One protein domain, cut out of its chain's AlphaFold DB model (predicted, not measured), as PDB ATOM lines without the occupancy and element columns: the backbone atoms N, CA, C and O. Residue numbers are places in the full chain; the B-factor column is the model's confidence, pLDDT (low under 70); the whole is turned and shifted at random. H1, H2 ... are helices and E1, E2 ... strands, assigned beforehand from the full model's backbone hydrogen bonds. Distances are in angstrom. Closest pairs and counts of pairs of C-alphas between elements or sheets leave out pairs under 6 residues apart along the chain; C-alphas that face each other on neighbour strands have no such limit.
ATOM      1  N   MET A 292     136.286 442.754 180.835       95.38
ATOM      2  CA  MET A 292     136.712 442.277 182.138       95.38
ATOM      3  C   MET A 292     137.823 443.195 182.679       95.38
ATOM      4  O   MET A 292     138.877 443.319 182.048       95.38
ATOM      5  N   PRO A 293     137.617 443.834 183.841       91.06
ATOM      6  CA  PRO A 293     138.535 444.855 184.336       91.06
ATOM      7  C   PRO A 293     139.839 444.292 184.916       91.06
ATOM      8  O   PRO A 293     140.780 445.052 185.097       91.06
ATOM      9  N   PHE A 294     139.931 442.988 185.196       91.62
ATOM     10  CA  PHE A 294     141.104 442.381 185.837       91.62
ATOM     11  C   PHE A 294     141.179 440.855 185.640       91.62
ATOM     12  O   PHE A 294     140.241 440.219 185.154       91.62
ATOM     13  N   GLY A 295     142.291 440.253 186.073       92.00
ATOM     14  CA  GLY A 295     142.495 438.801 186.107       92.00
ATOM     15  C   GLY A 295     142.813 438.176 184.745       92.00
ATOM     16  O   GLY A 295     143.143 438.867 183.784       92.00
ATOM     17  N   LYS A 296     142.694 436.845 184.655       91.69
ATOM     18  CA  LYS A 296     143.081 436.046 183.471       91.69
ATOM     19  C   LYS A 296     142.387 436.475 182.172       91.69
ATOM     20  O   LYS A 296     142.945 436.314 181.093       91.69
ATOM     21  N   TYR A 297     141.172 437.008 182.278       94.19
ATOM     22  CA  TYR A 297     140.374 437.452 181.136       94.19
ATOM     23  C   TYR A 297     140.388 438.971 180.963       94.19
ATOM     24  O   TYR A 297     139.491 439.485 180.307       94.19
ATOM     25  N   HIS A 298     141.356 439.691 181.543       94.38
ATOM     26  CA  HIS A 298     141.460 441.144 181.408       94.38
ATOM     27  C   HIS A 298     141.337 441.588 179.940       94.38
ATOM     28  O   HIS A 298     141.850 440.930 179.034       94.38
ATOM     29  N   GLU A 299     140.596 442.673 179.708       90.81
ATOM     30  CA  GLU A 299     140.252 443.215 178.385       90.81
ATOM     31  C   GLU A 299     139.341 442.335 177.507       90.81
ATOM     32  O   GLU A 299     138.897 442.789 176.449       90.81
ATOM     33  N   ILE A 300     138.975 441.116 177.910       92.44
ATOM     34  CA  ILE A 300     138.003 440.299 177.170       92.44
ATOM     35  C   ILE A 300     136.591 440.843 177.394       92.44
ATOM     36  O   ILE A 300     136.208 441.176 178.514       92.44
ATOM     37  N   LEU A 301     135.790 440.918 176.326       91.06
ATOM     38  CA  LEU A 301     134.381 441.312 176.412       91.06
ATOM     39  C   LEU A 301     133.631 440.408 177.391       91.06
ATOM     40  O   LEU A 301     133.712 439.183 177.284       91.06
ATOM     41  N   LEU A 302     132.831 440.992 178.282       92.94
ATOM     42  CA  LEU A 302     132.084 440.236 179.294       92.94
ATOM     43  C   LEU A 302     131.125 439.200 178.685       92.94
ATOM     44  O   LEU A 302     130.896 438.141 179.267       92.94
ATOM     45  N   ALA A 303     130.624 439.453 177.474       88.06
ATOM     46  CA  ALA A 303     129.817 438.501 176.712       88.06
ATOM     47  C   ALA A 303     130.601 437.254 176.242       88.06
ATOM     48  O   ALA A 303     129.993 436.223 175.951       88.06
ATOM     49  N   LEU A 304     131.931 437.328 176.173       88.88
ATOM     50  CA  LEU A 304     132.819 436.256 175.708       88.88
ATOM     51  C   LEU A 304     133.544 435.531 176.845       88.88
ATOM     52  O   LEU A 304     134.227 434.542 176.593       88.88
ATOM     53  N   VAL A 305     133.393 435.990 178.088       93.31
ATOM     54  CA  VAL A 305     134.001 435.333 179.251       93.31
ATOM     55  C   VAL A 305     133.448 433.905 179.369       93.31
ATOM     56  O   VAL A 305     132.229 433.731 179.295       93.31
ATOM     57  N   PRO A 306     134.289 432.874 179.542       94.25
ATOM     58  CA  PRO A 306     133.831 431.492 179.675       94.25
ATOM     59  C   PRO A 306     132.883 431.264 180.868       94.25
ATOM     60  O   PRO A 306     132.963 431.936 181.900       94.25
ATOM     61  N   ALA A 307     131.921 430.348 180.714       89.50
ATOM     62  CA  ALA A 307     130.867 430.116 181.711       89.50
ATOM     63  C   ALA A 307     131.383 429.432 182.989       89.50
ATOM     64  O   ALA A 307     130.889 429.710 184.081       89.50
ATOM     65  N   ASP A 308     132.384 428.570 182.850       91.75
ATOM     66  CA  ASP A 308     133.165 427.962 183.927       91.75
ATOM     67  C   ASP A 308     133.879 429.025 184.769       91.75
ATOM     68  O   ASP A 308     133.755 429.004 185.993       91.75
ATOM     69  N   TYR A 309     134.508 430.023 184.138       94.00
ATOM     70  CA  TYR A 309     135.139 431.130 184.861       94.00
ATOM     71  C   TYR A 309     134.119 431.997 185.611       94.00
ATOM     72  O   TYR A 309     134.331 432.352 186.769       94.00
ATOM     73  N   LEU A 310     132.968 432.290 184.998       93.62
ATOM     74  CA  LEU A 310     131.884 433.000 185.690       93.62
ATOM     75  C   LEU A 310     131.341 432.196 186.875       93.62
ATOM     76  O   LEU A 310     131.018 432.766 187.915       93.62
ATOM     77  N   ALA A 311     131.236 430.876 186.741       91.81
ATOM     78  CA  ALA A 311     130.798 430.035 187.841       91.81
ATOM     79  C   ALA A 311     131.842 429.908 188.942       91.81
ATOM     80  O   ALA A 311     131.455 429.835 190.105       91.81
ATOM     81  N   TRP A 312     133.127 429.920 188.595       92.44
ATOM     82  CA  TRP A 312     134.216 430.055 189.553       92.44
ATOM     83  C   TRP A 312     134.099 431.385 190.314       92.44
ATOM     84  O   TRP A 312     134.011 431.354 191.538       92.44
ATOM     85  N   MET A 313     133.930 432.520 189.620       92.75
ATOM     86  CA  MET A 313     133.721 433.840 190.249       92.75
ATOM     87  C   MET A 313     132.529 433.860 191.217       92.75
ATOM     88  O   MET A 313     132.566 434.543 192.232       92.75
ATOM     89  N   CYS A 314     131.461 433.125 190.899       91.75
ATOM     90  CA  CYS A 314     130.267 433.049 191.742       91.75
ATOM     91  C   CYS A 314     130.392 432.056 192.915       91.75
ATOM     92  O   CYS A 314     129.592 432.132 193.843       91.75
ATOM     93  N   ARG A 315     131.321 431.087 192.855       85.50
ATOM     94  CA  ARG A 315     131.476 430.018 193.863       85.50
ATOM     95  C   ARG A 315     132.622 430.255 194.833       85.50
ATOM     96  O   ARG A 315     132.476 429.926 196.003       85.50
ATOM     97  N   VAL A 316     133.769 430.699 194.324       67.62
ATOM     98  CA  VAL A 316     135.051 430.568 195.031       67.62
ATOM     99  C   VAL A 316     135.211 431.565 196.160       67.62
ATOM    100  O   VAL A 316     136.000 431.316 197.062       67.62
ATOM    101  N   ASP A 317     134.403 432.619 196.196       55.41
ATOM    102  CA  ASP A 317     134.406 433.483 197.355       55.41
ATOM    103  C   ASP A 317     133.054 434.172 197.523       55.41
ATOM    104  O   ASP A 317     132.594 434.895 196.635       55.41
ATOM    105  N   VAL A 318     132.423 433.991 198.688       61.62
ATOM    106  CA  VAL A 318     131.272 434.815 199.099       61.62
ATOM    107  C   VAL A 318     131.688 436.301 199.139       61.62
ATOM    108  O   VAL A 318     130.831 437.181 199.107       61.62
ATOM    109  N   GLY A 319     132.999 436.587 199.118       73.88
ATOM    110  CA  GLY A 319     133.592 437.911 198.966       73.88
ATOM    111  C   GLY A 319     134.080 438.301 197.564       73.88
ATOM    112  O   GLY A 319     134.639 439.388 197.444       73.88
ATOM    113  N   PHE A 320     133.902 437.517 196.483       88.50
ATOM    114  CA  PHE A 320     134.414 437.966 195.172       88.50
ATOM    115  C   PHE A 320     133.757 439.291 194.795       88.50
ATOM    116  O   PHE A 320     134.462 440.242 194.483       88.50
ATOM    117  N   PHE A 321     132.431 439.387 194.908       91.06
ATOM    118  CA  PHE A 321     131.682 440.635 194.756       91.06
ATOM    119  C   PHE A 321     131.603 441.404 196.089       91.06
ATOM    120  O   PHE A 321     130.517 441.684 196.586       91.06
ATOM    121  N   ASP A 322     132.763 441.765 196.643       86.69
ATOM    122  CA  ASP A 322     132.978 442.497 197.914       86.69
ATOM    123  C   ASP A 322     132.379 443.916 198.004       86.69
ATOM    124  O   ASP A 322     132.631 444.645 198.962       86.69
ATOM    125  N   GLY A 323     131.609 444.354 197.010       87.06
ATOM    126  CA  GLY A 323     131.052 445.705 196.972       87.06
ATOM    127  C   GLY A 323     132.042 446.792 196.542       87.06
ATOM    128  O   GLY A 323     131.654 447.961 196.490       87.06
ATOM    129  N   SER A 324     133.283 446.455 196.171       92.31
ATOM    130  CA  SER A 324     134.188 447.437 195.565       92.31
ATOM    131  C   SER A 324     133.569 448.028 194.284       92.31
ATOM    132  O   SER A 324     132.935 447.297 193.511       92.31
ATOM    133  N   PRO A 325     133.752 449.334 193.999       89.31
ATOM    134  CA  PRO A 325     133.074 450.004 192.884       89.31
ATOM    135  C   PRO A 325     133.268 449.307 191.533       89.31
ATOM    136  O   PRO A 325     132.322 449.156 190.762       89.31
ATOM    137  N   VAL A 326     134.482 448.809 191.272       91.50
ATOM    138  CA  VAL A 326     134.819 448.085 190.036       91.50
ATOM    139  C   VAL A 326     134.027 446.780 189.922       91.50
ATOM    140  O   VAL A 326     133.538 446.441 188.845       91.50
ATOM    141  N   LYS A 327     133.867 446.044 191.026       94.25
ATOM    142  CA  LYS A 327     133.160 444.759 191.032       94.25
ATOM    143  C   LYS A 327     131.644 444.919 191.048       94.25
ATOM    144  O   LYS A 327     130.955 444.101 190.443       94.25
ATOM    145  N   VAL A 328     131.128 445.985 191.661       91.81
ATOM    146  CA  VAL A 328     129.713 446.384 191.553       91.81
ATOM    147  C   VAL A 328     129.370 446.700 190.101       91.81
ATOM    148  O   VAL A 328     128.361 446.220 189.585       91.81
ATOM    149  N   GLU A 329     130.238 447.443 189.416       90.69
ATOM    150  CA  GLU A 329     130.044 447.782 188.009       90.69
ATOM    151  C   GLU A 329     130.134 446.545 187.105       90.69
ATOM    152  O   GLU A 329     129.266 446.322 186.257       90.69
ATOM    153  N   LEU A 330     131.118 445.672 187.349       94.69
ATOM    154  CA  LEU A 330     131.231 444.371 186.689       94.69
ATOM    155  C   LEU A 330     129.965 443.521 186.886       94.69
ATOM    156  O   LEU A 330     129.425 442.988 185.915       94.69
ATOM    157  N   LEU A 331     129.470 443.406 188.123       94.69
ATOM    158  CA  LEU A 331     128.255 442.656 188.440       94.69
ATOM    159  C   LEU A 331     127.048 443.239 187.711       94.69
ATOM    160  O   LEU A 331     126.292 442.495 187.085       94.69
ATOM    161  N   ARG A 332     126.895 444.566 187.729       92.88
ATOM    162  CA  ARG A 332     125.833 445.274 187.009       92.88
ATOM    163  C   ARG A 332     125.859 444.928 185.521       92.88
ATOM    164  O   ARG A 332     124.813 444.583 184.968       92.88
ATOM    165  N   HIS A 333     127.032 444.952 184.887       92.88
ATOM    166  CA  HIS A 333     127.179 444.569 183.483       92.88
ATOM    167  C   HIS A 333     126.853 443.088 183.243       92.88
ATOM    168  O   HIS A 333     126.092 442.773 182.328       92.88
ATOM    169  N   LEU A 334     127.350 442.171 184.078       93.50
ATOM    170  CA  LEU A 334     127.072 440.733 183.948       93.50
ATOM    171  C   LEU A 334     125.584 440.395 184.143       93.50
ATOM    172  O   LEU A 334     125.060 439.531 183.434       93.50
ATOM    173  N   VAL A 335     124.895 441.082 185.060       91.38
ATOM    174  CA  VAL A 335     123.443 440.956 185.275       91.38
ATOM    175  C   VAL A 335     122.675 441.494 184.073       91.38
ATOM    176  O   VAL A 335     121.750 440.844 183.589       91.38
ATOM    177  N   GLN A 336     123.070 442.653 183.541       85.81
ATOM    178  CA  GLN A 336     122.439 443.227 182.349       85.81
ATOM    179  C   GLN A 336     122.639 442.361 181.101       85.81
ATOM    180  O   GLN A 336     121.721 442.245 180.294       85.81
ATOM    181  N   LEU A 337     123.796 441.704 180.977       85.81
ATOM    182  CA  LEU A 337     124.069 440.712 179.935       85.81
ATOM    183  C   LEU A 337     123.348 439.369 180.164       85.81
ATOM    184  O   LEU A 337     123.466 438.468 179.334       85.81
ATOM    185  N   GLY A 338     122.651 439.191 181.292       87.31
ATOM    186  CA  GLY A 338     121.982 437.936 181.644       87.31
ATOM    187  C   GLY A 338     122.943 436.769 181.887       87.31
ATOM    188  O   GLY A 338     122.540 435.612 181.800       87.31
ATOM    189  N   ARG A 339     124.221 437.053 182.165       91.19
ATOM    190  CA  ARG A 339     125.270 436.043 182.399       91.19
ATOM    191  C   ARG A 339     125.278 435.542 183.836       91.19
ATOM    192  O   ARG A 339     125.658 434.401 184.090       91.19
ATOM    193  N   VAL A 340     124.836 436.383 184.759       93.75
ATOM    194  CA  VAL A 340     124.639 436.059 186.173       93.75
ATOM    195  C   VAL A 340     123.309 436.646 186.640       93.75
ATOM    196  O   VAL A 340     122.774 437.568 186.023       93.75
ATOM    197  N   ARG A 341     122.776 436.117 187.738       92.56
ATOM    198  CA  ARG A 341     121.612 436.660 188.441       92.56
ATOM    199  C   ARG A 341     121.968 436.894 189.900       92.56
ATOM    200  O   ARG A 341     122.658 436.077 190.503       92.56
ATOM    201  N   GLN A 342     121.464 437.980 190.465       90.88
ATOM    202  CA  GLN A 342     121.590 438.256 191.890       90.88
ATOM    203  C   GLN A 342     120.333 437.749 192.609       90.88
ATOM    204  O   GLN A 342     119.214 438.085 192.219       90.88
ATOM    205  N   VAL A 343     120.518 436.897 193.616       85.75
ATOM    206  CA  VAL A 343     119.458 436.322 194.456       85.75
ATOM    207  C   VAL A 343     119.806 436.639 195.909       85.75
ATOM    208  O   VAL A 343     120.585 435.931 196.547       85.75
ATOM    209  N   GLY A 344     119.274 437.755 196.416       85.50
ATOM    210  CA  GLY A 344     119.720 438.338 197.683       85.50
ATOM    211  C   GLY A 344     121.194 438.750 197.604       85.50
ATOM    212  O   GLY A 344     121.602 439.435 196.667       85.50
ATOM    213  N   ASN A 345     122.003 438.268 198.548       82.31
ATOM    214  CA  ASN A 345     123.451 438.520 198.581       82.31
ATOM    215  C   ASN A 345     124.266 437.516 197.751       82.31
ATOM    216  O   ASN A 345     125.486 437.621 197.691       82.31
ATOM    217  N   LEU A 346     123.613 436.534 197.124       84.00
ATOM    218  CA  LEU A 346     124.288 435.527 196.313       84.00
ATOM    219  C   LEU A 346     124.228 435.906 194.838       84.00
ATOM    220  O   LEU A 346     123.163 436.199 194.291       84.00
ATOM    221  N   VAL A 347     125.376 435.840 194.173       91.31
ATOM    222  CA  VAL A 347     125.466 435.936 192.718       91.31
ATOM    223  C   VAL A 347     125.543 434.521 192.171       91.31
ATOM    224  O   VAL A 347     126.425 433.751 192.532       91.31
ATOM    225  N   VAL A 348     124.591 434.158 191.318       92.25
ATOM    226  CA  VAL A 348     124.489 432.816 190.740       92.25
ATOM    227  C   VAL A 348     124.733 432.925 189.238       92.25
ATOM    228  O   VAL A 348     124.109 433.770 188.589       92.25
ATOM    229  N   PRO A 349     125.592 432.082 188.642       92.31
ATOM    230  CA  PRO A 349     125.782 432.098 187.203       92.31
ATOM    231  C   PRO A 349     124.481 431.666 186.525       92.31
ATOM    232  O   PRO A 349     123.864 430.667 186.905       92.31
ATOM    233  N   CYS A 350     124.079 432.383 185.479       87.69
ATOM    234  CA  CYS A 350     123.017 431.943 184.580       87.69
ATOM    235  C   CYS A 350     123.617 430.924 183.606       87.69
ATOM    236  O   CYS A 350     123.726 431.164 182.405       87.69
TER     237      CYS A 350
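What this domain is: This is residues 292 to 350 of the 389 residues of an uncharacterized protein of Tetrabaena socialis (UniProt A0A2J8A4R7). A small, rounded mixed domain in which a two-stranded hairpin, E1 and E2, makes one end, the unnamed stretch of residues 292 to 306 makes the other, and two helices stand on different sides between them, H1 next to E2 and H2 next to E1. The printed part has 59 residues, with two named helices and two named strands in the order H1, H2, E1, E2. The sheet has the order E1 - E2 and is antiparallel; the class is mixed, helices and strands, though under half of the residues are in named elements. The whole is compact, with a radius of gyration of the C-alphas of 10.3 A, and spans 28 by 22 by 21 A.

How they stand to each other: Residues 292 to 306 hold no named element, and their C-alphas lie 9 to 14 A from the mean of the C-alphas. H1, residues 307 to 315, comes next and has 8 pairs of C-alphas within 8 A of E2, residues 346 to 349; the closest are those of Ala 311 and Pro 349, 5.5 A apart. H2, residues 325 to 336, follows, and H1 and H2 are apart. H2 has 4 pairs of C-alphas within 8 A of E1, residues 340 to 343, the closest being those of Val 335 and Arg 341, 5.6 A apart. H2 and E2 are near each other, with 5 pairs of C-alphas within 10 A. H1 has one pair within 8 A of E1, the C-alphas of Leu 310 and Val 340, 7.9 A apart. E1 and E2 form a hairpin, antiparallel with 151 degrees between their directions. The C-alphas of 340 and 349 face each other at 4.2 A. N 341 and O 348 are 2.8 A apart and N 346 and O 343 are 3.1 A apart, both within hydrogen-bond range. In H1 and H2 every O i to N i+4 pair is within hydrogen-bond range.

Where its parts are: H1, residues 307 to 315, begins at C-alpha 307 at (130.867, 430.116, 181.711) and is 12.2 A long from first to last C-alpha. H2, residues 325 to 336, is 16.4 A long and begins at C-alpha 325 at (133.074, 450.004, 192.884). E1, residues 340 to 343, and E2, residues 346 to 349, are each 9.8 A long, and E2 ends at C-alpha 349 at (125.782, 432.098, 187.203).

The domain as a whole: The two C-alphas farthest apart are those of Glu 299 and Gly 344, at 28.6 A. The printed part has no cut. The link from H1 to H2 is short, and the links from H2 to E1 and from E1 to E2 are tight. The mean pLDDT of the printed part is 89.1, and confidence is low, under 70, at residues 316 to 318.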